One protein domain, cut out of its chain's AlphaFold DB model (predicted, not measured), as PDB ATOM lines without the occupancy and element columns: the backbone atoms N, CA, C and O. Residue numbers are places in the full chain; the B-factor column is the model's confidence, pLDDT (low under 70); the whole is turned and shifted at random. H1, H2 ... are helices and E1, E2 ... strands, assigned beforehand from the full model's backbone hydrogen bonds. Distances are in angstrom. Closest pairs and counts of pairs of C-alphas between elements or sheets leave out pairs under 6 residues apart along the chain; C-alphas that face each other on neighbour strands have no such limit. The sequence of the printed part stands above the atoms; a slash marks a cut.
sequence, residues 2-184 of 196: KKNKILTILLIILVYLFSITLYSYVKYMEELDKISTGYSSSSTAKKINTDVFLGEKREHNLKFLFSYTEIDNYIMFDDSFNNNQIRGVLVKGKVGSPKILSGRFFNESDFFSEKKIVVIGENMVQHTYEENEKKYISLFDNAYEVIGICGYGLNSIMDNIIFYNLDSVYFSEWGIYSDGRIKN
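What this domain is: This is residues 2 to 184 of the 196 residues of an uncharacterized protein of Alkaliphilus oremlandii (strain OhILAs) (UniProt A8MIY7). A long, straight helix, H1, sticks out by its residues 2 to 29 like a stalk from a compact body, and that body is built on one strongly twisted, branched sheet of nine strands. H3 covers part of one face of this sheet at E1 and E2, while the short H4 packs on the opposite face, over E7. The printed part has 183 residues, with four named helices and nine named strands: along the chain H1, H2 and H3 come first, then strands E1 to E4, then H4, then strands E5 to E9; the class is mixed, helices and strands, and the neighbour pairs of strands are in part parallel, as E2 and E8, and in part antiparallel, as E1 and E2. The whole is loose, with a radius of gyration of the C-alphas of 20.3 A, and elongated, spanning 80 by 45 by 28 A.

How they stand to each other: H1, residues 2 to 36, is not on the sheet and touches no helix. H2, residues 50 to 53, only grazes the sheet. H3, residues 58 to 68, is on the sheet at a height of 10.4 A; its closest C-alphas to E2, residues 86 to 92, are those of Phe 66 and Lys 92, 7.3 A apart. E1, residues 74 to 78, forms an antiparallel hairpin with E2, with N 76 and O 90 2.8 A apart. On the other side of E1 is E9, residues 174 to 176, antiparallel, with N 77 and O 175 at 3.2 A. E8, residues 162 to 165, is parallel to E2, with N 89 and O 164 at 2.8 A, and antiparallel to E4, residues 117 to 121, with N 163 and O 119 at 2.8 A. E7, residues 142 to 150, bends by 69 degrees at residue 147; E4 is its parallel neighbour, with N 150 and O 120 at 2.8 A. On the other side of E7 are two antiparallel neighbours, E3, residues 100 to 103, with N 101 and O 149 at 2.8 A, and E6, residues 134 to 139, with N 146 and O 135 at 2.8 A. E5, residues 129 to 131, E6 and E7 make a meander, each strand the antiparallel neighbour of the one before; N 129 and O 136 are 2.9 A apart. H4, residues 122 to 127, is on the face opposite to H3, at a height of 7.4 A; the C-alphas of Glu 122 and Ile 149 in E7 are its closest to that strand, 5.9 A apart. Every O i to N i+4 pair is within hydrogen-bond range in H1 and H3, H2 is too short for one, and H4 has 0 of 2, but 2 of 3 O i to N i+3 pairs.

Where its parts are: H1 runs 51.3 A from C-alpha 2 at (57.477, 103.924, -38.687) to C-alpha 36 at (52.836, 128.759, 5.960). H3 measures 15.1 A, E2 19.8 A, E6 15.8 A and E7 21.3 A. E9 ends at C-alpha 176, (60.886, 126.733, 18.531).

The domain as a whole: The C-alphas of Lys 2 and Glu 56, the two farthest apart, are 80.7 A apart; without residues 2 to 29 the body spans 41 by 35 by 27 A. The printed part has no cut, and the long links are H1 to H2, E3 to E4 and E7 to E8. The mean pLDDT of the printed part is 78.6, with values under 70 at residues 32 to 61, 68 to 71, 79 to 82 and 170 to 184.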
ATOM      1  N   LYS A   2      56.580 102.917 -39.316       70.62
ATOM      2  CA  LYS A   2      57.477 103.924 -38.687       70.62
ATOM      3  C   LYS A   2      56.744 105.105 -38.020       70.62
ATOM      4  O   LYS A   2      57.121 105.498 -36.925       70.62
ATOM      5  N   LYS A   3      55.667 105.615 -38.633       76.25
ATOM      6  CA  LYS A   3      54.876 106.752 -38.116       76.25
ATOM      7  C   LYS A   3      54.236 106.467 -36.748       76.25
ATOM      8  O   LYS A   3      54.315 107.303 -35.858       76.25
ATOM      9  N   ASN A   4      53.703 105.258 -36.553       85.62
ATOM     10  CA  ASN A   4      53.108 104.850 -35.276       85.62
ATOM     11  C   ASN A   4      54.175 104.724 -34.181       85.62
ATOM     12  O   ASN A   4      53.933 105.160 -33.068       85.62
ATOM     13  N   LYS A   5      55.378 104.225 -34.507       89.94
ATOM     14  CA  LYS A   5      56.497 104.161 -33.549       89.94
ATOM     15  C   LYS A   5      56.956 105.551 -33.098       89.94
ATOM     16  O   LYS A   5      57.189 105.751 -31.913       89.94
ATOM     17  N   ILE A   6      57.050 106.506 -34.026       93.31
ATOM     18  CA  ILE A   6      57.403 107.900 -33.709       93.31
ATOM     19  C   ILE A   6      56.336 108.528 -32.805       93.31
ATOM     20  O   ILE A   6      56.680 109.146 -31.802       93.31
ATOM     21  N   LEU A   7      55.053 108.318 -33.115       93.50
ATOM     22  CA  LEU A   7      53.947 108.809 -32.292       93.50
ATOM     23  C   LEU A   7      53.988 108.224 -30.872       93.50
ATOM     24  O   LEU A   7      53.821 108.967 -29.909       93.50
ATOM     25  N   THR A   8      54.258 106.922 -30.729       94.06
ATOM     26  CA  THR A   8      54.393 106.277 -29.414       94.06
ATOM     27  C   THR A   8      55.553 106.864 -28.609       94.06
ATOM     28  O   THR A   8      55.380 107.153 -27.431       94.06
ATOM     29  N   ILE A   9      56.713 107.090 -29.233       95.94
ATOM     30  CA  ILE A   9      57.868 107.707 -28.560       95.94
ATOM     31  C   ILE A   9      57.530 109.130 -28.098       95.94
ATOM     32  O   ILE A   9      57.834 109.493 -26.966       95.94
ATOM     33  N   LEU A  10      56.854 109.917 -28.940       96.06
ATOM     34  CA  LEU A  10      56.448 111.280 -28.597       96.06
ATOM     35  C   LEU A  10      55.474 111.306 -27.406       96.06
ATOM     36  O   LEU A  10      55.626 112.123 -26.503       96.06
ATOM     37  N   LEU A  11      54.515 110.377 -27.379       96.69
ATOM     38  CA  LEU A  11      53.585 110.197 -26.261       96.69
ATOM     39  C   LEU A  11      54.311 109.848 -24.959       96.69
ATOM     40  O   LEU A  11      54.002 110.424 -23.922       96.69
ATOM     41  N   ILE A  12      55.304 108.957 -25.012       96.81
ATOM     42  CA  ILE A  12      56.109 108.599 -23.835       96.81
ATOM     43  C   ILE A  12      56.869 109.822 -23.306       96.81
ATOM     44  O   ILE A  12      56.858 110.072 -22.103       96.81
ATOM     45  N   ILE A  13      57.480 110.616 -24.193       97.12
ATOM     46  CA  ILE A  13      58.186 111.848 -23.807       97.12
ATOM     47  C   ILE A  13      57.222 112.841 -23.149       97.12
ATOM     48  O   ILE A  13      57.541 113.399 -22.102       97.12
ATOM     49  N   LEU A  14      56.030 113.028 -23.722       97.12
ATOM     50  CA  LEU A  14      55.010 113.923 -23.173       97.12
ATOM     51  C   LEU A  14      54.583 113.494 -21.759       97.12
ATOM     52  O   LEU A  14      54.525 114.326 -20.855       97.12
ATOM     53  N   VAL A  15      54.337 112.197 -21.552       97.31
ATOM     54  CA  VAL A  15      53.986 111.636 -20.237       97.31
ATOM     55  C   VAL A  15      55.116 111.842 -19.226       97.31
ATOM     56  O   VAL A  15      54.852 112.140 -18.059       97.31
ATOM     57  N   TYR A  16      56.373 111.734 -19.662       97.19
ATOM     58  CA  TYR A  16      57.529 111.943 -18.794       97.19
ATOM     59  C   TYR A  16      57.676 113.411 -18.381       97.19
ATOM     60  O   TYR A  16      57.839 113.705 -17.198       97.19
ATOM     61  N   LEU A  17      57.533 114.343 -19.331       96.69
ATOM     62  CA  LEU A  17      57.533 115.782 -19.049       96.69
ATOM     63  C   LEU A  17      56.408 116.157 -18.082       96.69
ATOM     64  O   LEU A  17      56.652 116.856 -17.101       96.69
ATOM     65  N   PHE A  18      55.202 115.632 -18.309       96.38
ATOM     66  CA  PHE A  18      54.062 115.870 -17.430       96.38
ATOM     67  C   PHE A  18      54.315 115.351 -16.006       96.38
ATOM     68  O   PHE A  18      54.105 116.075 -15.031       96.38
ATOM     69  N   SER A  19      54.862 114.139 -15.880       95.38
ATOM     70  CA  SER A  19      55.237 113.553 -14.585       95.38
ATOM     71  C   SER A  19      56.264 114.405 -13.832       95.38
ATOM     72  O   SER A  19      56.102 114.636 -12.635       95.38
ATOM     73  N   ILE A  20      57.286 114.924 -14.526       96.38
ATOM     74  CA  ILE A  20      58.285 115.822 -13.925       96.38
ATOM     75  C   ILE A  20      57.621 117.111 -13.439       96.38
ATOM     76  O   ILE A  20      57.847 117.514 -12.301       96.38
ATOM     77  N   THR A  21      56.769 117.739 -14.256       94.44
ATOM     78  CA  THR A  21      56.091 118.984 -13.857       94.44
ATOM     79  C   THR A  21      55.182 118.793 -12.647       94.44
ATOM     80  O   THR A  21      55.208 119.618 -11.736       94.44
ATOM     81  N   LEU A  22      54.441 117.680 -12.584       92.25
ATOM     82  CA  LEU A  22      53.627 117.332 -11.419       92.25
ATOM     83  C   LEU A  22      54.488 117.115 -10.177       92.25
ATOM     84  O   LEU A  22      54.167 117.638  -9.115       92.25
ATOM     85  N   TYR A  23      55.596 116.384 -10.306       92.69
ATOM     86  CA  TYR A  23      56.514 116.155  -9.195       92.69
ATOM     87  C   TYR A  23      57.099 117.466  -8.656       92.69
ATOM     88  O   TYR A  23      57.076 117.704  -7.448       92.69
ATOM     89  N   SER A  24      57.568 118.346  -9.544       86.12
ATOM     90  CA  SER A  24      58.070 119.672  -9.174       86.12
ATOM     91  C   SER A  24      56.997 120.524  -8.495       86.12
ATOM     92  O   SER A  24      57.290 121.182  -7.501       86.12
ATOM     93  N   TYR A  25      55.753 120.476  -8.978       86.06
ATOM     94  CA  TYR A  25      54.633 121.197  -8.373       86.06
ATOM     95  C   TYR A  25      54.293 120.679  -6.969       86.06
ATOM     96  O   TYR A  25      54.129 121.473  -6.047       86.06
ATOM     97  N   VAL A  26      54.243 119.358  -6.772       83.81
ATOM     98  CA  VAL A  26      54.007 118.761  -5.446       83.81
ATOM     99  C   VAL A  26      55.119 119.154  -4.473       83.81
ATOM    100  O   VAL A  26      54.827 119.587  -3.362       83.81
ATOM    101  N   LYS A  27      56.387 119.078  -4.899       81.19
ATOM    102  CA  LYS A  27      57.532 119.494  -4.074       81.19
ATOM    103  C   LYS A  27      57.466 120.964  -3.679       81.19
ATOM    104  O   LYS A  27      57.724 121.299  -2.529       81.19
ATOM    105  N   TYR A  28      57.085 121.816  -4.620       78.81
ATOM    106  CA  TYR A  28      56.877 123.231  -4.365       78.81
ATOM    107  C   TYR A  28      55.768 123.467  -3.332       78.81
ATOM    108  O   TYR A  28      55.992 124.168  -2.352       78.81
ATOM    109  N   MET A  29      54.610 122.817  -3.488       74.56
ATOM    110  CA  MET A  29      53.494 122.935  -2.543       74.56
ATOM    111  C   MET A  29      53.850 122.436  -1.134       74.56
ATOM    112  O   MET A  29      53.434 123.056  -0.159       74.56
ATOM    113  N   GLU A  30      54.651 121.372  -1.005       75.00
ATOM    114  CA  GLU A  30      55.164 120.912   0.296       75.00
ATOM    115  C   GLU A  30      56.024 121.981   0.994       75.00
ATOM    116  O   GLU A  30      55.920 122.159   2.206       75.00
ATOM    117  N   GLU A  31      56.878 122.702   0.260       70.38
ATOM    118  CA  GLU A  31      57.667 123.802   0.835       70.38
ATOM    119  C   GLU A  31      56.784 124.982   1.254       70.38
ATOM    120  O   GLU A  31      57.011 125.573   2.314       70.38
ATOM    121  N   LEU A  32      55.743 125.290   0.475       68.38
ATOM    122  CA  LEU A  32      54.779 126.334   0.827       68.38
ATOM    123  C   LEU A  32      54.033 126.009   2.115       68.38
ATOM    124  O   LEU A  32      53.913 126.870   2.988       68.38
ATOM    125  N   ASP A  33      53.558 124.770   2.240       69.69
ATOM    126  CA  ASP A  33      52.815 124.329   3.414       69.69
ATOM    127  C   ASP A  33      53.691 124.402   4.670       69.69
ATOM    128  O   ASP A  33      53.283 124.975   5.681       69.69
ATOM    129  N   LYS A  34      54.953 123.959   4.575       69.31
ATOM    130  CA  LYS A  34      55.933 124.086   5.665       69.31
ATOM    131  C   LYS A  34      56.116 125.531   6.111       69.31
ATOM    132  O   LYS A  34      56.021 125.807   7.298       69.31
ATOM    133  N   ILE A  35      56.345 126.464   5.191       67.06
ATOM    134  CA  ILE A  35      56.579 127.866   5.568       67.06
ATOM    135  C   ILE A  35      55.290 128.492   6.129       67.06
ATOM    136  O   ILE A  35      55.336 129.206   7.129       67.06
ATOM    137  N   SER A  36      54.128 128.193   5.537       63.16
ATOM    138  CA  SER A  36      52.836 128.759   5.960       63.16
ATOM    139  C   SER A  36      52.358 128.261   7.331       63.16
ATOM    140  O   SER A  36      51.716 129.001   8.082       63.16
ATOM    141  N   THR A  37      52.712 127.027   7.690       64.38
ATOM    142  CA  THR A  37      52.389 126.417   8.987       64.38
ATOM    143  C   THR A  37      53.451 126.687  10.054       64.38
ATOM    144  O   THR A  37      53.325 126.187  11.170       64.38
ATOM    145  N   GLY A  38      54.503 127.456   9.742       57.09
ATOM    146  CA  GLY A  38      55.633 127.647  10.656       57.09
ATOM    147  C   GLY A  38      56.386 126.342  10.931       57.09
ATOM    148  O   GLY A  38      56.929 126.139  12.007       57.09
ATOM    149  N   TYR A  39      56.380 125.425   9.964       60.09
ATOM    150  CA  TYR A  39      56.883 124.056  10.025       60.09
ATOM    151  C   TYR A  39      56.124 123.132  10.986       60.09
ATOM    152  O   TYR A  39      56.447 121.947  11.001       60.09
ATOM    153  N   SER A  40      55.099 123.599  11.710       51.28
ATOM    154  CA  SER A  40      54.351 122.844  12.731       51.28
ATOM    155  C   SER A  40      53.784 121.498  12.269       51.28
ATOM    156  O   SER A  40      53.706 120.571  13.072       51.28
ATOM    157  N   SER A  41      53.402 121.363  10.994       46.56
ATOM    158  CA  SER A  41      52.899 120.106  10.410       46.56
ATOM    159  C   SER A  41      54.005 119.194   9.862       46.56
ATOM    160  O   SER A  41      53.753 118.042   9.504       46.56
ATOM    161  N   SER A  42      55.239 119.691   9.769       48.88
ATOM    162  CA  SER A  42      56.354 118.946   9.200       48.88
ATOM    163  C   SER A  42      56.918 117.964  10.223       48.88
ATOM    164  O   SER A  42      57.167 118.318  11.373       48.88
ATOM    165  N   SER A  43      57.233 116.740   9.792       44.66
ATOM    166  CA  SER A  43      57.957 115.738  10.598       44.66
ATOM    167  C   SER A  43      59.347 116.201  11.076       44.66
ATOM    168  O   SER A  43      60.014 115.512  11.844       44.66
ATOM    169  N   THR A  44      59.782 117.364  10.600       43.69
ATOM    170  CA  THR A  44      61.036 118.049  10.899       43.69
ATOM    171  C   THR A  44      60.911 119.134  11.969       43.69
ATOM    172  O   THR A  44      61.929 119.540  12.532       43.69
ATOM    173  N   ALA A  45      59.693 119.582  12.289       48.72
ATOM    174  CA  ALA A  45      59.468 120.515  13.378       48.72
ATOM    175  C   ALA A  45      59.538 119.797  14.717       48.72
ATOM    176  O   ALA A  45      58.684 118.987  15.074       48.72
ATOM    177  N   LYS A  46      60.550 120.152  15.500       54.62
ATOM    178  CA  LYS A  46      60.609 119.786  16.905       54.62
ATOM    179  C   LYS A  46      60.086 120.963  17.714       54.62
ATOM    180  O   LYS A  46      60.856 121.884  17.955       54.62
ATOM    181  N   LYS A  47      58.819 120.914  18.144       54.03
ATOM    182  CA  LYS A  47      58.292 121.864  19.135       54.03
ATOM    183  C   LYS A  47      59.096 121.675  20.415       54.03
ATOM    184  O   LYS A  47      58.950 120.674  21.117       54.03
ATOM    185  N   ILE A  48      60.008 122.599  20.687       55.00
ATOM    186  CA  ILE A  48      60.655 122.662  21.992       55.00
ATOM    187  C   ILE A  48      59.645 123.324  22.914       55.00
ATOM    188  O   ILE A  48      59.290 124.481  22.700       55.00
ATOM    189  N   ASN A  49      59.155 122.572  23.898       49.78
ATOM    190  CA  ASN A  49      58.239 123.120  24.880       49.78
ATOM    191  C   ASN A  49      59.004 124.116  25.761       49.78
ATOM    192  O   ASN A  49      59.972 123.742  26.431       49.78
ATOM    193  N   THR A  50      58.630 125.391  25.684       51.28
ATOM    194  CA  THR A  50      59.356 126.498  26.314       51.28
ATOM    195  C   THR A  50      58.853 126.814  27.717       51.28
ATOM    196  O   THR A  50      59.269 127.822  28.276       51.28
ATOM    197  N   ASP A  51      58.071 125.924  28.342       49.38
ATOM    198  CA  ASP A  51      57.638 126.036  29.746       49.38
ATOM    199  C   ASP A  51      58.804 126.341  30.713       49.38
ATOM    200  O   ASP A  51      58.625 126.995  31.736       49.38
ATOM    201  N   VAL A  52      60.030 125.931  30.356       46.06
ATOM    202  CA  VAL A  52      61.284 126.192  31.096       46.06
ATOM    203  C   VAL A  52      61.750 127.660  31.019       46.06
ATOM    204  O   VAL A  52      62.500 128.118  31.876       46.06
ATOM    205  N   PHE A  53      61.305 128.417  30.018       48.94
ATOM    206  CA  PHE A  53      61.679 129.814  29.766       48.94
ATOM    207  C   PHE A  53      60.605 130.822  30.212       48.94
ATOM    208  O   PHE A  53      60.821 132.035  30.104       48.94
ATOM    209  N   LEU A  54      59.474 130.337  30.739       47.03
ATOM    210  CA  LEU A  54      58.372 131.145  31.259       47.03
ATOM    211  C   LEU A  54      58.703 131.656  32.674       47.03
ATOM    212  O   LEU A  54      58.403 131.023  33.680       47.03
ATOM    213  N   GLY A  55      59.329 132.831  32.755       50.59
ATOM    214  CA  GLY A  55      59.611 133.548  34.009       50.59
ATOM    215  C   GLY A  55      59.828 135.044  33.767       50.59
ATOM    216  O   GLY A  55      59.707 135.492  32.633       50.59
ATOM    217  N   GLU A  56      60.166 135.834  34.791       48.97
ATOM    218  CA  GLU A  56      60.337 137.302  34.683       48.97
ATOM    219  C   GLU A  56      61.470 137.753  33.726       48.97
ATOM    220  O   GLU A  56      61.528 138.915  33.339       48.97
ATOM    221  N   LYS A  57      62.349 136.841  33.281       56.62
ATOM    222  CA  LYS A  57      63.521 137.115  32.419       56.62
ATOM    223  C   LYS A  57      63.339 136.643  30.960       56.62
ATOM    224  O   LYS A  57      64.262 136.105  30.351       56.62
ATOM    225  N   ARG A  58      62.142 136.828  30.389       61.34
ATOM    226  CA  ARG A  58      61.732 136.325  29.053       61.34
ATOM    227  C   ARG A  58      62.630 136.766  27.898       61.34
ATOM    228  O   ARG A  58      63.082 135.929  27.123       61.34
ATOM    229  N   GLU A  59      62.915 138.061  27.805       60.12
ATOM    230  CA  GLU A  59      63.806 138.620  26.781       60.12
ATOM    231  C   GLU A  59      65.207 138.006  26.869       60.12
ATOM    232  O   GLU A  59      65.786 137.587  25.864       60.12
ATOM    233  N   HIS A  60      65.721 137.884  28.094       60.59
ATOM    234  CA  HIS A  60      67.026 137.291  28.356       60.59
ATOM    235  C   HIS A  60      67.071 135.827  27.906       60.59
ATOM    236  O   HIS A  60      68.056 135.405  27.311       60.59
ATOM    237  N   ASN A  61      65.983 135.082  28.107       68.44
ATOM    238  CA  ASN A  61      65.855 133.689  27.688       68.44
ATOM    239  C   ASN A  61      65.800 133.528  26.161       68.44
ATOM    240  O   ASN A  61      66.485 132.660  25.620       68.44
ATOM    241  N   LEU A  62      65.040 134.372  25.453       73.88
ATOM    242  CA  LEU A  62      64.969 134.328  23.987       73.88
ATOM    243  C   LEU A  62      66.309 134.725  23.352       73.88
ATOM    244  O   LEU A  62      66.801 134.049  22.449       73.88
ATOM    245  N   LYS A  63      66.950 135.776  23.880       77.38
ATOM    246  CA  LYS A  63      68.286 136.210  23.456       77.38
ATOM    247  C   LYS A  63      69.350 135.167  23.770       77.38
ATOM    248  O   LYS A  63      70.259 134.957  22.963       77.38
ATOM    249  N   PHE A  64      69.228 134.493  24.912       73.81
ATOM    250  CA  PHE A  64      70.113 133.403  25.292       73.81
ATOM    251  C   PHE A  64      69.980 132.226  24.321       73.81
ATOM    252  O   PHE A  64      70.980 131.756  23.789       73.81
ATOM    253  N   LEU A  65      68.753 131.804  24.014       71.75
ATOM    254  CA  LEU A  65      68.495 130.779  23.003       71.75
ATOM    255  C   LEU A  65      69.067 131.177  21.641       71.75
ATOM    256  O   LEU A  65      69.741 130.383  20.996       71.75
ATOM    257  N   PHE A  66      68.888 132.426  21.224       77.81
ATOM    258  CA  PHE A  66      69.447 132.892  19.962       77.81
ATOM    259  C   PHE A  66      70.979 132.837  19.922       77.81
ATOM    260  O   PHE A  66      71.579 132.348  18.962       77.81
ATOM    261  N   SER A  67      71.617 133.294  20.999       77.25
ATOM    262  CA  SER A  67      73.065 133.515  21.045       77.25
ATOM    263  C   SER A  67      73.863 132.259  21.407       77.25
ATOM    264  O   SER A  67      74.960 132.070  20.890       77.25
ATOM    265  N   TYR A  68      73.325 131.391  22.269       67.50
ATOM    266  CA  TYR A  68      74.070 130.289  22.892       67.50
ATOM    267  C   TYR A  68      73.650 128.894  22.428       67.50
ATOM    268  O   TYR A  68      74.286 127.914  22.813       67.50
ATOM    269  N   THR A  69      72.617 128.755  21.594       67.19
ATOM    270  CA  THR A  69      72.362 127.456  20.965       67.19
ATOM    271  C   THR A  69      73.413 127.193  19.889       67.19
ATOM    272  O   THR A  69      73.534 127.991  18.957       67.19
ATOM    273  N   GLU A  70      74.054 126.022  19.932       68.44
ATOM    274  CA  GLU A  70      74.883 125.456  18.843       68.44
ATOM    275  C   GLU A  70      74.069 125.109  17.577       68.44
ATOM    276  O   GLU A  70      74.542 124.432  16.665       68.44
ATOM    277  N   ILE A  71      72.804 125.524  17.535       68.69
ATOM    278  CA  ILE A  71      71.910 125.308  16.414       68.69
ATOM    279  C   ILE A  71      72.089 126.473  15.447       68.69
ATOM    280  O   ILE A  71      71.800 127.617  15.794       68.69
ATOM    281  N   ASP A  72      72.501 126.156  14.226       71.75
ATOM    282  CA  ASP A  72      72.532 127.087  13.103       71.75
ATOM    283  C   ASP A  72      71.431 126.743  12.094       71.75
ATOM    284  O   ASP A  72      71.081 125.573  11.915       71.75
ATOM    285  N   ASN A  73      70.948 127.752  11.363       75.38
ATOM    286  CA  ASN A  73      69.944 127.618  10.297       75.38
ATOM    287  C   ASN A  73      68.564 127.157  10.812       75.38
ATOM    288  O   ASN A  73      68.058 126.106  10.412       75.38
ATOM    289  N   TYR A  74      67.938 127.954  11.682       73.25
ATOM    290  CA  TYR A  74      66.593 127.697  12.209       73.25
ATOM    291  C   TYR A  74      65.687 128.934  12.181       73.25
ATOM    292  O   TYR A  74      66.156 130.073  12.162       73.25
ATOM    293  N   ILE A  75      64.372 128.686  12.217       76.50
ATOM    294  CA  ILE A  75      63.338 129.716  12.348       76.50
ATOM    295  C   ILE A  75      62.447 129.389  13.540       76.50
ATOM    296  O   ILE A  75      61.755 128.376  13.532       76.50
ATOM    297  N   MET A  76      62.423 130.259  14.542       76.81
ATOM    298  CA  MET A  76      61.439 130.193  15.621       76.81
ATOM    299  C   MET A  76      60.146 130.865  15.174       76.81
ATOM    300  O   MET A  76      60.198 131.934  14.560       76.81
ATOM    301  N   PHE A  77      59.009 130.250  15.508       75.19
ATOM    302  CA  PHE A  77      57.696 130.822  15.241       75.19
ATOM    303  C   PHE A  77      56.924 131.028  16.538       75.19
ATOM    304  O   PHE A  77      56.882 130.158  17.405       75.19
ATOM    305  N   ASP A  78      56.262 132.170  16.644       73.44
ATOM    306  CA  ASP A  78      55.231 132.330  17.656       73.44
ATOM    307  C   ASP A  78      54.038 131.425  17.325       73.44
ATOM    308  O   ASP A  78      53.539 131.439  16.195       73.44
ATOM    309  N   ASP A  79      53.598 130.648  18.312       63.59
ATOM    310  CA  ASP A  79      52.411 129.785  18.246       63.59
ATOM    311  C   ASP A  79      51.341 130.252  19.255       63.59
ATOM    312  O   ASP A  79      50.319 129.594  19.420       63.59
ATOM    313  N   SER A  80      51.551 131.390  19.938       60.97
ATOM    314  CA  SER A  80      50.600 131.945  20.919       60.97
ATOM    315  C   SER A  80      49.275 132.372  20.303       60.97
ATOM    316  O   SER A  80      48.248 132.415  20.985       60.97
ATOM    317  N   PHE A  81      49.273 132.698  19.012       63.25
ATOM    318  CA  PHE A  81      48.061 133.060  18.305       63.25
ATOM    319  C   PHE A  81      47.448 131.835  17.647       63.25
ATOM    320  O   PHE A  81      48.002 131.276  16.705       63.25
ATOM    321  N   ASN A  82      46.199 131.530  18.005       63.47
ATOM    322  CA  ASN A  82      45.347 130.615  17.235       63.47
ATOM    323  C   ASN A  82      44.898 131.227  15.881       63.47
ATOM    324  O   ASN A  82      43.830 130.914  15.355       63.47
ATOM    325  N   ASN A  83      45.683 132.164  15.341       71.19
ATOM    326  CA  ASN A  83      45.467 132.830  14.070       71.19
ATOM    327  C   ASN A  83      46.638 132.512  13.133       71.19
ATOM    328  O   ASN A  83      47.714 133.093  13.234       71.19
ATOM    329  N   ASN A  84      46.386 131.643  12.157       70.38
ATOM    330  CA  ASN A  84      47.380 131.229  11.162       70.38
ATOM    331  C   ASN A  84      47.875 132.366  10.244       70.38
ATOM    332  O   ASN A  84      48.800 132.141   9.465       70.38
ATOM    333  N   GLN A  85      47.262 133.552  10.306       82.31
ATOM    334  CA  GLN A  85      47.631 134.718   9.505       82.31
ATOM    335  C   GLN A  85      48.632 135.642  10.201       82.31
ATOM    336  O   GLN A  85      49.195 136.490   9.528       82.31
ATOM    337  N   ILE A  86      48.884 135.514  11.507       85.94
ATOM    338  CA  ILE A  86      49.838 136.378  12.221       85.94
ATOM    339  C   ILE A  86      50.840 135.487  12.943       85.94
ATOM    340  O   ILE A  86      50.462 134.702  13.807       85.94
ATOM    341  N   ARG A  87      52.122 135.592  12.583       84.00
ATOM    342  CA  ARG A  87      53.188 134.763  13.154       84.00
ATOM    343  C   ARG A  87      54.398 135.600  13.529       84.00
ATOM    344  O   ARG A  87      54.933 136.331  12.698       84.00
ATOM    345  N   GLY A  88      54.864 135.451  14.762       85.81
ATOM    346  CA  GLY A  88      56.158 135.992  15.157       85.81
ATOM    347  C   GLY A  88      57.249 135.124  14.560       85.81
ATOM    348  O   GLY A  88      57.100 133.906  14.514       85.81
ATOM    349  N   VAL A  89      58.314 135.735  14.063       86.19
ATOM    350  CA  VAL A  89      59.425 135.040  13.416       86.19
ATOM    351  C   VAL A  89      60.734 135.492  14.031       86.19
ATOM    352  O   VAL A  89      60.942 136.687  14.215       86.19
ATOM    353  N   LEU A  90      61.628 134.543  14.295       86.00
ATOM    354  CA  LEU A  90      63.033 134.807  14.595       86.00
ATOM    355  C   LEU A  90      63.922 133.862  13.790       86.00
ATOM    356  O   LEU A  90      63.722 132.650  13.805       86.00
ATOM    357  N   VAL A  91      64.880 134.422  13.050       86.38
ATOM    358  CA  VAL A  91      65.707 133.692  12.079       86.38
ATOM    359  C   VAL A  91      67.160 133.682  12.522       86.38
ATOM    360  O   VAL A  91      67.752 134.745  12.700       86.38
ATOM    361  N   LYS A  92      67.747 132.484  12.605       84.00
ATOM    362  CA  LYS A  92      69.192 132.280  12.742       84.00
ATOM    363  C   LYS A  92      69.746 131.501  11.557       84.00
ATOM    364  O   LYS A  92      69.231 130.438  11.221       84.00
ATOM    365  N   GLY A  93      70.831 131.966  10.963       81.56
ATOM    366  CA  GLY A  93      71.507 131.350   9.833       81.56
ATOM    367  C   GLY A  93      70.768 131.517   8.510       81.56
ATOM    368  O   GLY A  93      69.906 132.376   8.315       81.56
ATOM    369  N   LYS A  94      71.116 130.642   7.569       79.94
ATOM    370  CA  LYS A  94      70.502 130.559   6.249       79.94
ATOM    371  C   LYS A  94      69.330 129.585   6.276       79.94
ATOM    372  O   LYS A  94      69.511 128.370   6.225       79.94
ATOM    373  N   VAL A  95      68.132 130.145   6.291       76.19
ATOM    374  CA  VAL A  95      66.866 129.408   6.320       76.19
ATOM    375  C   VAL A  95      66.083 129.582   5.023       76.19
ATOM    376  O   VAL A  95      66.339 130.509   4.248       76.19
ATOM    377  N   GLY A  96      65.116 128.695   4.787       72.38
ATOM    378  CA  GLY A  96      64.107 128.912   3.753       72.38
ATOM    379  C   GLY A  96      63.308 130.188   4.032       72.38
ATOM    380  O   GLY A  96      62.985 130.488   5.176       72.38
ATOM    381  N   SER A  97      62.996 130.951   2.988       79.75
ATOM    382  CA  SER A  97      62.129 132.131   3.081       79.75
ATOM    383  C   SER A  97      61.002 132.013   2.057       79.75
ATOM    384  O   SER A  97      61.185 131.345   1.032       79.75
ATOM    385  N   PRO A  98      59.827 132.613   2.315       83.81
ATOM    386  CA  PRO A  98      58.761 132.642   1.326       83.81
ATOM    387  C   PRO A  98      59.204 133.422   0.083       83.81
ATOM    388  O   PRO A  98      60.124 134.239   0.136       83.81
ATOM    389  N   LYS A  99      58.512 133.218  -1.043       88.19
ATOM    390  CA  LYS A  99      58.708 134.037  -2.242       88.19
ATOM    391  C   LYS A  99      58.440 135.505  -1.917       88.19
ATOM    392  O   LYS A  99      57.301 135.901  -1.669       88.19
ATOM    393  N   ILE A 100      59.504 136.299  -1.946       92.38
ATOM    394  CA  ILE A 100      59.453 137.745  -1.761       92.38
ATOM    395  C   ILE A 100      59.150 138.403  -3.108       92.38
ATOM    396  O   ILE A 100      59.834 138.159  -4.100       92.38
ATOM    397  N   LEU A 101      58.105 139.225  -3.133       93.62
ATOM    398  CA  LEU A 101      57.690 140.034  -4.276       93.62
ATOM    399  C   LEU A 101      58.361 141.413  -4.258       93.62
ATOM    400  O   LEU A 101      58.665 141.962  -5.313       93.62
ATOM    401  N   SER A 102      58.603 141.967  -3.067       95.00
ATOM    402  CA  SER A 102      59.296 143.246  -2.870       95.00
ATOM    403  C   SER A 102      60.024 143.275  -1.527       95.00
ATOM    404  O   SER A 102      59.567 142.655  -0.568       95.00
ATOM    405  N   GLY A 103      61.141 144.000  -1.444       96.19
ATOM    406  CA  GLY A 103      61.955 144.102  -0.231       96.19
ATOM    407  C   GLY A 103      62.730 142.817   0.069       96.19
ATOM    408  O   GLY A 103      63.358 142.239  -0.819       96.19
ATOM    409  N   ARG A 104      62.721 142.378   1.329       95.31
ATOM    410  CA  ARG A 104      63.457 141.191   1.794       95.31
ATOM    411  C   ARG A 104      62.721 140.457   2.913       95.31
ATOM    412  O   ARG A 104      61.855 141.025   3.569       95.31
ATOM    413  N   PHE A 105      63.121 139.213   3.170       93.38
ATOM    414  CA  PHE A 105      62.752 138.520   4.405       93.38
ATOM    415  C   PHE A 105      63.653 138.949   5.579       93.38
ATOM    416  O   PHE A 105      64.619 139.706   5.400       93.38
ATOM    417  N   PHE A 106      63.335 138.465   6.779       93.25
ATOM    418  CA  PHE A 106      64.146 138.669   7.976       93.25
ATOM    419  C   PHE A 106      65.549 138.073   7.835       93.25
ATOM    420  O   PHE A 106      65.748 137.056   7.165       93.25
ATOM    421  N   ASN A 107      66.515 138.692   8.508       91.81
ATOM    422  CA  ASN A 107      67.862 138.165   8.699       91.81
ATOM    423  C   ASN A 107      68.300 138.323  10.164       91.81
ATOM    424  O   ASN A 107      67.680 139.060  10.920       91.81
ATOM    425  N   GLU A 108      69.391 137.667  10.557       89.56
ATOM    426  CA  GLU A 108      69.884 137.665  11.944       89.56
ATOM    427  C   GLU A 108      70.061 139.056  12.571       89.56
ATOM    428  O   GLU A 108      69.778 139.239  13.750       89.56
ATOM    429  N   SER A 109      70.500 140.050  11.791       91.31
ATOM    430  CA  SER A 109      70.753 141.412  12.291       91.31
ATOM    431  C   SER A 109      69.480 142.222  12.566       91.31
ATOM    432  O   SER A 109      69.549 143.370  13.020       91.31
ATOM    433  N   ASP A 110      68.311 141.663  12.258       92.75
ATOM    434  CA  ASP A 110      67.024 142.276  12.564       92.75
ATOM    435  C   ASP A 110      66.602 142.070  14.021       92.75
ATOM    436  O   ASP A 110      65.825 142.869  14.540       92.75
ATOM    437  N   PHE A 111      67.149 141.055  14.689       91.00
ATOM    438  CA  PHE A 111      66.706 140.631  16.013       91.00
ATOM    439  C   PHE A 111      67.520 141.272  17.140       91.00
ATOM    440  O   PHE A 111      68.695 141.604  16.971       91.00
ATOM    441  N   PHE A 112      66.896 141.443  18.306       87.50
ATOM    442  CA  PHE A 112      67.488 141.989  19.539       87.50
ATOM    443  C   PHE A 112      68.073 143.395  19.381       87.50
ATOM    444  O   PHE A 112      69.055 143.757  20.034       87.50
ATOM    445  N   SER A 113      67.460 144.175  18.491       86.69
ATOM    446  CA  SER A 113      67.791 145.576  18.212       86.69
ATOM    447  C   SER A 113      66.567 146.494  18.315       86.69
ATOM    448  O   SER A 113      66.571 147.586  17.753       86.69
ATOM    449  N   GLU A 114      65.513 146.030  19.000       84.25
ATOM    450  CA  GLU A 114      64.251 146.755  19.234       84.25
ATOM    451  C   GLU A 114      63.506 147.156  17.944       84.25
ATOM    452  O   GLU A 114      62.623 148.017  17.933       84.25
ATOM    453  N   LYS A 115      63.834 146.507  16.821       92.12
ATOM    454  CA  LYS A 115      63.225 146.785  15.521       92.12
ATOM    455  C   LYS A 115      61.801 146.239  15.456       92.12
ATOM    456  O   LYS A 115      61.581 145.027  15.463       92.12
ATOM    457  N   LYS A 116      60.835 147.142  15.274       94.38
ATOM    458  CA  LYS A 116      59.441 146.826  14.930       94.38
ATOM    459  C   LYS A 116      59.294 146.749  13.417       94.38
ATOM    460  O   LYS A 116      58.940 147.722  12.758       94.38
ATOM    461  N   ILE A 117      59.633 145.590  12.866       96.75
ATOM    462  CA  ILE A 117      59.605 145.328  11.425       96.75
ATOM    463  C   ILE A 117      58.739 144.104  11.108       96.75
ATOM    464  O   ILE A 117      58.617 143.189  11.928       96.75
ATOM    465  N   VAL A 118      58.136 144.097   9.920       96.69
ATOM    466  CA  VAL A 118      57.260 143.023   9.429       96.69
ATOM    467  C   VAL A 118      57.546 142.663   7.975       96.69
ATOM    468  O   VAL A 118      57.982 143.490   7.171       96.69
ATOM    469  N   VAL A 119      57.205 141.426   7.625       96.38
ATOM    470  CA  VAL A 119      56.999 140.977   6.247       96.38
ATOM    471  C   VAL A 119      55.536 140.588   6.107       96.38
ATOM    472  O   VAL A 119      55.032 139.802   6.906       96.38
ATOM    473  N   ILE A 120      54.854 141.124   5.102       96.12
ATOM    474  CA  ILE A 120      53.411 140.919   4.927       96.12
ATOM    475  C   ILE A 120      53.098 140.219   3.608       96.12
ATOM    476  O   ILE A 120      53.825 140.367   2.629       96.12
ATOM    477  N   GLY A 121      51.995 139.488   3.568       94.81
ATOM    478  CA  GLY A 121      51.426 138.935   2.351       94.81
ATOM    479  C   GLY A 121      50.905 140.037   1.427       94.81
ATOM    480  O   GLY A 121      50.519 141.118   1.875       94.81
ATOM    481  N   GLU A 122      50.877 139.778   0.124       95.31
ATOM    482  CA  GLU A 122      50.430 140.749  -0.882       95.31
ATOM    483  C   GLU A 122      49.012 141.293  -0.630       95.31
ATOM    484  O   GLU A 122      48.774 142.487  -0.818       95.31
ATOM    485  N   ASN A 123      48.094 140.476  -0.105       94.50
ATOM    486  CA  ASN A 123      46.731 140.907   0.214       94.50
ATOM    487  C   ASN A 123      46.673 141.804   1.458       94.50
ATOM    488  O   ASN A 123      45.665 142.471   1.685       94.50
ATOM    489  N   MET A 124      47.735 141.841   2.268       95.25
ATOM    490  CA  MET A 124      47.823 142.695   3.455       95.25
ATOM    491  C   MET A 124      48.307 144.111   3.125       95.25
ATOM    492  O   MET A 124      48.196 145.007   3.959       95.25
ATOM    493  N   VAL A 125      48.785 144.358   1.898       95.62
ATOM    494  CA  VAL A 125      49.275 145.680   1.469       95.62
ATOM    495  C   VAL A 125      48.191 146.755   1.581       95.62
ATOM    496  O   VAL A 125      48.494 147.894   1.928       95.62
ATOM    497  N   GLN A 126      46.922 146.406   1.365       95.00
ATOM    498  CA  GLN A 126      45.793 147.336   1.503       95.00
ATOM    499  C   GLN A 126      45.576 147.851   2.940       95.00
ATOM    500  O   GLN A 126      44.887 148.848   3.130       95.00
ATOM    501  N   HIS A 127      46.157 147.187   3.943       96.00
ATOM    502  CA  HIS A 127      46.090 147.587   5.352       96.00
ATOM    503  C   HIS A 127      47.308 148.412   5.793       96.00
ATOM    504  O   HIS A 127      47.467 148.689   6.982       96.00
ATOM    505  N   THR A 128      48.178 148.787   4.852       97.31
ATOM    506  CA  THR A 128      49.380 149.580   5.125       97.31
ATOM    507  C   THR A 128      49.153 151.070   4.903       97.31
ATOM    508  O   THR A 128      48.252 151.477   4.170       97.31
ATOM    509  N   TYR A 129      49.998 151.884   5.525       97.62
ATOM    510  CA  TYR A 129      50.090 153.323   5.309       97.62
ATOM    511  C   TYR A 129      51.543 153.723   5.048       97.62
ATOM    512  O   TYR A 129      52.466 152.958   5.330       97.62
ATOM    513  N   GLU A 130      51.750 154.906   4.479       96.69
ATOM    514  CA  GLU A 130      53.083 155.444   4.212       96.69
ATOM    515  C   GLU A 130      53.398 156.601   5.160       96.69
ATOM    516  O   GLU A 130      52.571 157.484   5.382       96.69
ATOM    517  N   GLU A 131      54.610 156.595   5.704       95.25
ATOM    518  CA  GLU A 131      55.158 157.652   6.548       95.25
ATOM    519  C   GLU A 131      56.658 157.775   6.245       95.25
ATOM    520  O   GLU A 131      57.363 156.771   6.196       95.25
ATOM    521  N   ASN A 132      57.168 158.989   6.011       92.31
ATOM    522  CA  ASN A 132      58.592 159.233   5.719       92.31
ATOM    523  C   ASN A 132      59.176 158.317   4.617       92.31
ATOM    524  O   ASN A 132      60.246 157.736   4.793       92.31
ATOM    525  N   GLU A 133      58.451 158.160   3.500       93.12
ATOM    526  CA  GLU A 133      58.821 157.307   2.346       93.12
ATOM    527  C   GLU A 133      58.948 155.804   2.660       93.12
ATOM    528  O   GLU A 133      59.428 155.015   1.844       93.12
ATOM    529  N   LYS A 134      58.488 155.387   3.839       95.69
ATOM    530  CA  LYS A 134      58.467 153.999   4.282       95.69
ATOM    531  C   LYS A 134      57.036 153.529   4.474       95.69
ATOM    532  O   LYS A 134      56.132 154.306   4.773       95.69
ATOM    533  N   LYS A 135      56.836 152.226   4.297       97.62
ATOM    534  CA  LYS A 135      55.537 151.575   4.449       97.62
ATOM    535  C   LYS A 135      55.420 150.980   5.843       97.62
ATOM    536  O   LYS A 135      56.351 150.327   6.304       97.62
ATOM    537  N   TYR A 136      54.267 151.158   6.472       98.00
ATOM    538  CA  TYR A 136      53.986 150.698   7.823       98.00
ATOM    539  C   TYR A 136      52.644 149.976   7.910       98.00
ATOM    540  O   TYR A 136      51.739 150.205   7.110       98.00
ATOM    541  N   ILE A 137      52.510 149.111   8.910       96.81
ATOM    542  CA  ILE A 137      51.240 148.519   9.335       96.81
ATOM    543  C   ILE A 137      51.103 148.673  10.849       96.81
ATOM    544  O   ILE A 137      52.094 148.611  11.579       96.81
ATOM    545  N   SER A 138      49.879 148.883  11.325       94.81
ATOM    546  CA  SER A 138      49.600 148.919  12.760       94.81
ATOM    547  C   SER A 138      49.356 147.505  13.274       94.81
ATOM    548  O   SER A 138      48.435 146.827  12.820       94.81
ATOM    549  N   LEU A 139      50.175 147.065  14.226       89.81
ATOM    550  CA  LEU A 139      50.082 145.757  14.866       89.81
ATOM    551  C   LEU A 139      50.386 145.924  16.360       89.81
ATOM    552  O   LEU A 139      51.329 146.625  16.717       89.81
ATOM    553  N   PHE A 140      49.589 145.304  17.233       86.81
ATOM    554  CA  PHE A 140      49.787 145.356  18.692       86.81
ATOM    555  C   PHE A 140      49.915 146.790  19.243       86.81
ATOM    556  O   PHE A 140      50.839 147.087  19.997       86.81
ATOM    557  N   ASP A 141      49.039 147.697  18.799       87.94
ATOM    558  CA  ASP A 141      49.047 149.130  19.151       87.94
ATOM    559  C   ASP A 141      50.348 149.881  18.801       87.94
ATOM    560  O   ASP A 141      50.628 150.955  19.328       87.94
ATOM    561  N   ASN A 142      51.154 149.333  17.890       91.56
ATOM    562  CA  ASN A 142      52.427 149.900  17.466       91.56
ATOM    563  C   ASN A 142      52.548 149.953  15.937       91.56
ATOM    564  O   ASN A 142      51.941 149.160  15.216       91.56
ATOM    565  N   ALA A 143      53.370 150.878  15.441       95.12
ATOM    566  CA  ALA A 143      53.740 150.950  14.032       95.12
ATOM    567  C   ALA A 143      54.884 149.974  13.724       95.12
ATOM    568  O   ALA A 143      55.911 149.979  14.407       95.12
ATOM    569  N   TYR A 144      54.709 149.166  12.680       96.94
ATOM    570  CA  TYR A 144      55.710 148.228  12.183       96.94
ATOM    571  C   TYR A 144      56.116 148.573  10.757       96.94
ATOM    572  O   TYR A 144      55.257 148.635   9.880       96.94
ATOM    573  N   GLU A 145      57.414 148.760  10.514       97.69
ATOM    574  CA  GLU A 145      57.949 149.012   9.172       97.69
ATOM    575  C   GLU A 145      57.867 147.736   8.322       97.69
ATOM    576  O   GLU A 145      58.355 146.669   8.703       97.69
ATOM    577  N   VAL A 146      57.261 147.848   7.143       98.00
ATOM    578  CA  VAL A 146      57.144 146.770   6.164       98.00
ATOM    579  C   VAL A 146      58.446 146.674   5.378       98.00
ATOM    580  O   VAL A 146      58.694 147.441   4.451       98.00
ATOM    581  N   ILE A 147      59.274 145.693   5.735       97.56
ATOM    582  CA  ILE A 147      60.578 145.445   5.099       97.56
ATOM    583  C   ILE A 147      60.496 144.474   3.915       97.56
ATOM    584  O   ILE A 147      61.462 144.323   3.159       97.56
ATOM    585  N   GLY A 148      59.351 143.810   3.741       97.25
ATOM    586  CA  GLY A 148      59.122 142.882   2.645       97.25
ATOM    587  C   GLY A 148      57.649 142.578   2.404       97.25
ATOM    588  O   GLY A 148      56.828 142.621   3.319       97.25
ATOM    589  N   ILE A 149      57.338 142.243   1.156       96.44
ATOM    590  CA  ILE A 149      56.035 141.736   0.725       96.44
ATOM    591  C   ILE A 149      56.254 140.345   0.140       96.44
ATOM    592  O   ILE A 149      57.074 140.191  -0.769       96.44
ATOM    593  N   CYS A 150      55.548 139.335   0.642       93.31
ATOM    594  CA  CYS A 150      55.578 137.967   0.134       93.31
ATOM    595  C   CYS A 150      54.252 137.584  -0.531       93.31
ATOM    596  O   CYS A 150      53.224 138.221  -0.318       93.31
ATOM    597  N   GLY A 151      54.274 136.551  -1.369       88.75
ATOM    598  CA  GLY A 151      53.049 136.056  -1.989       88.75
ATOM    599  C   GLY A 151      53.279 135.186  -3.214       88.75
ATOM    600  O   GLY A 151      54.369 135.136  -3.797       88.75
ATOM    601  N   TYR A 152      52.220 134.489  -3.599       82.12
ATOM    602  CA  TYR A 152      52.178 133.540  -4.702       82.12
ATOM    603  C   TYR A 152      51.112 133.871  -5.751       82.12
ATOM    604  O   TYR A 152      51.143 133.248  -6.813       82.12
ATOM    605  N   GLY A 153      50.242 134.863  -5.525       74.88
ATOM    606  CA  GLY A 153      49.239 135.309  -6.495       74.88
ATOM    607  C   GLY A 153      48.039 134.373  -6.622       74.88
ATOM    608  O   GLY A 153      47.368 134.390  -7.652       74.88
ATOM    609  N   LEU A 154      47.795 133.508  -5.631       71.12
ATOM    610  CA  LEU A 154      46.808 132.420  -5.707       71.12
ATOM    611  C   LEU A 154      45.799 132.439  -4.544       71.12
ATOM    612  O   LEU A 154      45.146 131.426  -4.293       71.12
ATOM    613  N   ASN A 155      45.662 133.564  -3.828       74.56
ATOM    614  CA  ASN A 155      44.909 133.661  -2.568       74.56
ATOM    615  C   ASN A 155      45.330 132.584  -1.554       74.56
ATOM    616  O   ASN A 155      44.513 131.987  -0.852       74.56
ATOM    617  N   SER A 156      46.632 132.321  -1.500       78.31
ATOM    618  CA  SER A 156      47.227 131.366  -0.580       78.31
ATOM    619  C   SER A 156      47.233 131.903   0.859       78.31
ATOM    620  O   SER A 156      47.051 133.098   1.103       78.31
ATOM    621  N   ILE A 157      47.501 131.032   1.837       81.69
ATOM    622  CA  ILE A 157      47.741 131.464   3.227       81.69
ATOM    623  C   ILE A 157      48.881 132.494   3.272       81.69
ATOM    624  O   ILE A 157      48.791 133.469   4.011       81.69
ATOM    625  N   MET A 158      49.911 132.323   2.433       83.44
ATOM    626  CA  MET A 158      51.046 133.247   2.354       83.44
ATOM    627  C   MET A 158      50.642 134.639   1.872       83.44
ATOM    628  O   MET A 158      51.219 135.628   2.305       83.44
ATOM    629  N   ASP A 159      49.635 134.730   1.009       89.25
ATOM    630  CA  ASP A 159      49.190 136.009   0.450       89.25
ATOM    631  C   ASP A 159      48.498 136.856   1.532       89.25
ATOM    632  O   ASP A 159      48.407 138.072   1.402       89.25
ATOM    633  N   ASN A 160      48.068 136.229   2.634       90.06
ATOM    634  CA  ASN A 160      47.341 136.853   3.737       90.06
ATOM    635  C   ASN A 160      48.114 136.856   5.070       90.06
ATOM    636  O   ASN A 160      47.536 137.200   6.098       90.06
ATOM    637  N   ILE A 161      49.382 136.435   5.086       90.12
ATOM    638  CA  ILE A 161      50.150 136.287   6.329       90.12
ATOM    639  C   ILE A 161      50.817 137.601   6.757       90.12
ATOM    640  O   ILE A 161      51.164 138.441   5.935       90.12
ATOM    641  N   ILE A 162      51.058 137.760   8.048       92.50
ATOM    642  CA  ILE A 162      51.874 138.809   8.648       92.50
ATOM    643  C   ILE A 162      52.934 138.102   9.480       92.50
ATOM    644  O   ILE A 162      52.636 137.500  10.512       92.50
ATOM    645  N   PHE A 163      54.179 138.184   9.028       91.69
ATOM    646  CA  PHE A 163      55.335 137.810   9.823       91.69
ATOM    647  C   PHE A 163      55.844 139.045  10.558       91.69
ATOM    648  O   PHE A 163      56.298 139.993   9.916       91.69
ATOM    649  N   TYR A 164      55.783 139.051  11.886       91.81
ATOM    650  CA  TYR A 164      56.359 140.122  12.701       91.81
ATOM    651  C   TYR A 164      57.653 139.669  13.357       91.81
ATOM    652  O   TYR A 164      57.869 138.481  13.587       91.81
ATOM    653  N   ASN A 165      58.519 140.630  13.668       91.62
ATOM    654  CA  ASN A 165      59.705 140.346  14.453       91.62
ATOM    655  C   ASN A 165      59.317 139.774  15.836       91.62
ATOM    656  O   ASN A 165      58.754 140.501  16.657       91.62
ATOM    657  N   LEU A 166      59.649 138.509  16.118       86.19
ATOM    658  CA  LEU A 166      59.299 137.839  17.372       86.19
ATOM    659  C   LEU A 166      59.841 138.558  18.615       86.19
ATOM    660  O   LEU A 166      59.143 138.601  19.620       86.19
ATOM    661  N   ASP A 167      61.043 139.147  18.571       85.31
ATOM    662  CA  ASP A 167      61.596 139.838  19.749       85.31
ATOM    663  C   ASP A 167      60.985 141.227  19.988       85.31
ATOM    664  O   ASP A 167      61.266 141.849  21.007       85.31
ATOM    665  N   SER A 168      60.113 141.702  19.088       84.19
ATOM    666  CA  SER A 168      59.449 143.003  19.231       84.19
ATOM    667  C   SER A 168      58.229 142.995  20.158       84.19
ATOM    668  O   SER A 168      57.844 144.061  20.638       84.19
ATOM    669  N   VAL A 169      57.616 141.827  20.406       77.31
ATOM    670  CA  VAL A 169      56.490 141.664  21.343       77.31
ATOM    671  C   VAL A 169      56.583 140.330  22.062       77.31
ATOM    672  O   VAL A 169      56.716 139.281  21.441       77.31
ATOM    673  N   TYR A 170      56.435 140.361  23.383       65.06
ATOM    674  CA  TYR A 170      56.487 139.165  24.214       65.06
ATOM    675  C   TYR A 170      55.080 138.632  24.500       65.06
ATOM    676  O   TYR A 170      54.425 139.070  25.448       65.06
ATOM    677  N   PHE A 171      54.626 137.656  23.713       59.94
ATOM    678  CA  PHE A 171      53.414 136.887  24.023       59.94
ATOM    679  C   PHE A 171      53.693 135.763  25.033       59.94
ATOM    680  O   PHE A 171      54.833 135.553  25.449       59.94
ATOM    681  N   SER A 172      52.650 135.093  25.522       48.53
ATOM    682  CA  SER A 172      52.730 134.124  26.626       48.53
ATOM    683  C   SER A 172      53.228 132.728  26.239       48.53
ATOM    684  O   SER A 172      53.618 131.989  27.137       48.53
ATOM    685  N   GLU A 173      53.246 132.365  24.953       51.41
ATOM    686  CA  GLU A 173      53.605 131.017  24.482       51.41
ATOM    687  C   GLU A 173      54.425 131.103  23.189       51.41
ATOM    688  O   GLU A 173      53.957 131.676  22.218       51.41
ATOM    689  N   TRP A 174      55.638 130.540  23.134       52.50
ATOM    690  CA  TRP A 174      56.433 130.515  21.893       52.50
ATOM    691  C   TRP A 174      56.886 129.093  21.576       52.50
ATOM    692  O   TRP A 174      57.303 128.351  22.471       52.50
ATOM    693  N   GLY A 175      56.857 128.721  20.297       52.69
ATOM    694  CA  GLY A 175      57.388 127.453  19.815       52.69
ATOM    695  C   GLY A 175      58.716 127.648  19.089       52.69
ATOM    696  O   GLY A 175      58.857 128.477  18.195       52.69
ATOM    697  N   ILE A 176      59.727 126.849  19.423       53.22
ATOM    698  CA  ILE A 176      60.886 126.733  18.531       53.22
ATOM    699  C   ILE A 176      60.514 125.717  17.467       53.22
ATOM    700  O   ILE A 176      60.146 124.590  17.796       53.22
ATOM    701  N   TYR A 177      60.646 126.113  16.210       56.22
ATOM    702  CA  TYR A 177      60.562 125.216  15.075       56.22
ATOM    703  C   TYR A 177      61.910 125.234  14.366       56.22
ATOM    704  O   TYR A 177      62.760 126.097  14.577       56.22
ATOM    705  N   SER A 178      62.168 124.215  13.565       53.69
ATOM    706  CA  SER A 178      63.386 124.174  12.779       53.69
ATOM    707  C   SER A 178      63.135 123.425  11.499       53.69
ATOM    708  O   SER A 178      62.368 122.466  11.471       53.69
ATOM    709  N   ASP A 179      63.871 123.823  10.467       50.34
ATOM    710  CA  ASP A 179      63.884 123.210   9.141       50.34
ATOM    711  C   ASP A 179      64.558 121.815   9.124       50.34
ATOM    712  O   ASP A 179      65.358 121.481   8.256       50.34
ATOM    713  N   GLY A 180      64.322 120.984  10.145       47.00
ATOM    714  CA  GLY A 180      64.719 119.573  10.143       47.00
ATOM    715  C   GLY A 180      66.209 119.263  10.224       47.00
ATOM    716  O   GLY A 180      66.579 118.092  10.214       47.00
ATOM    717  N   ARG A 181      67.076 120.275  10.320       44.53
ATOM    718  CA  ARG A 181      68.534 120.105  10.461       44.53
ATOM    719  C   ARG A 181      69.018 120.094  11.910       44.53
ATOM    720  O   ARG A 181      70.221 120.036  12.148       44.53
ATOM    721  N   ILE A 182      68.104 120.089  12.879       46.78
ATOM    722  CA  ILE A 182      68.460 119.870  14.280       46.78
ATOM    723  C   ILE A 182      68.746 118.383  14.479       46.78
ATOM    724  O   ILE A 182      67.834 117.568  14.620       46.78
ATOM    725  N   LYS A 183      70.031 118.023  14.551       38.22
ATOM    726  CA  LYS A 183      70.428 116.801  15.258       38.22
ATOM    727  C   LYS A 183      70.044 116.982  16.720       38.22
ATOM    728  O   LYS A 183      70.482 117.953  17.318       38.22
ATOM    729  N   ASN A 184      69.210 116.077  17.239       38.97
ATOM    730  CA  ASN A 184      68.830 115.914  18.647       38.97
ATOM    731  C   ASN A 184      69.484 116.914  19.608       38.97
ATOM    732  O   ASN A 184      70.481 116.605  20.253       38.97
TER     733      ASN A 184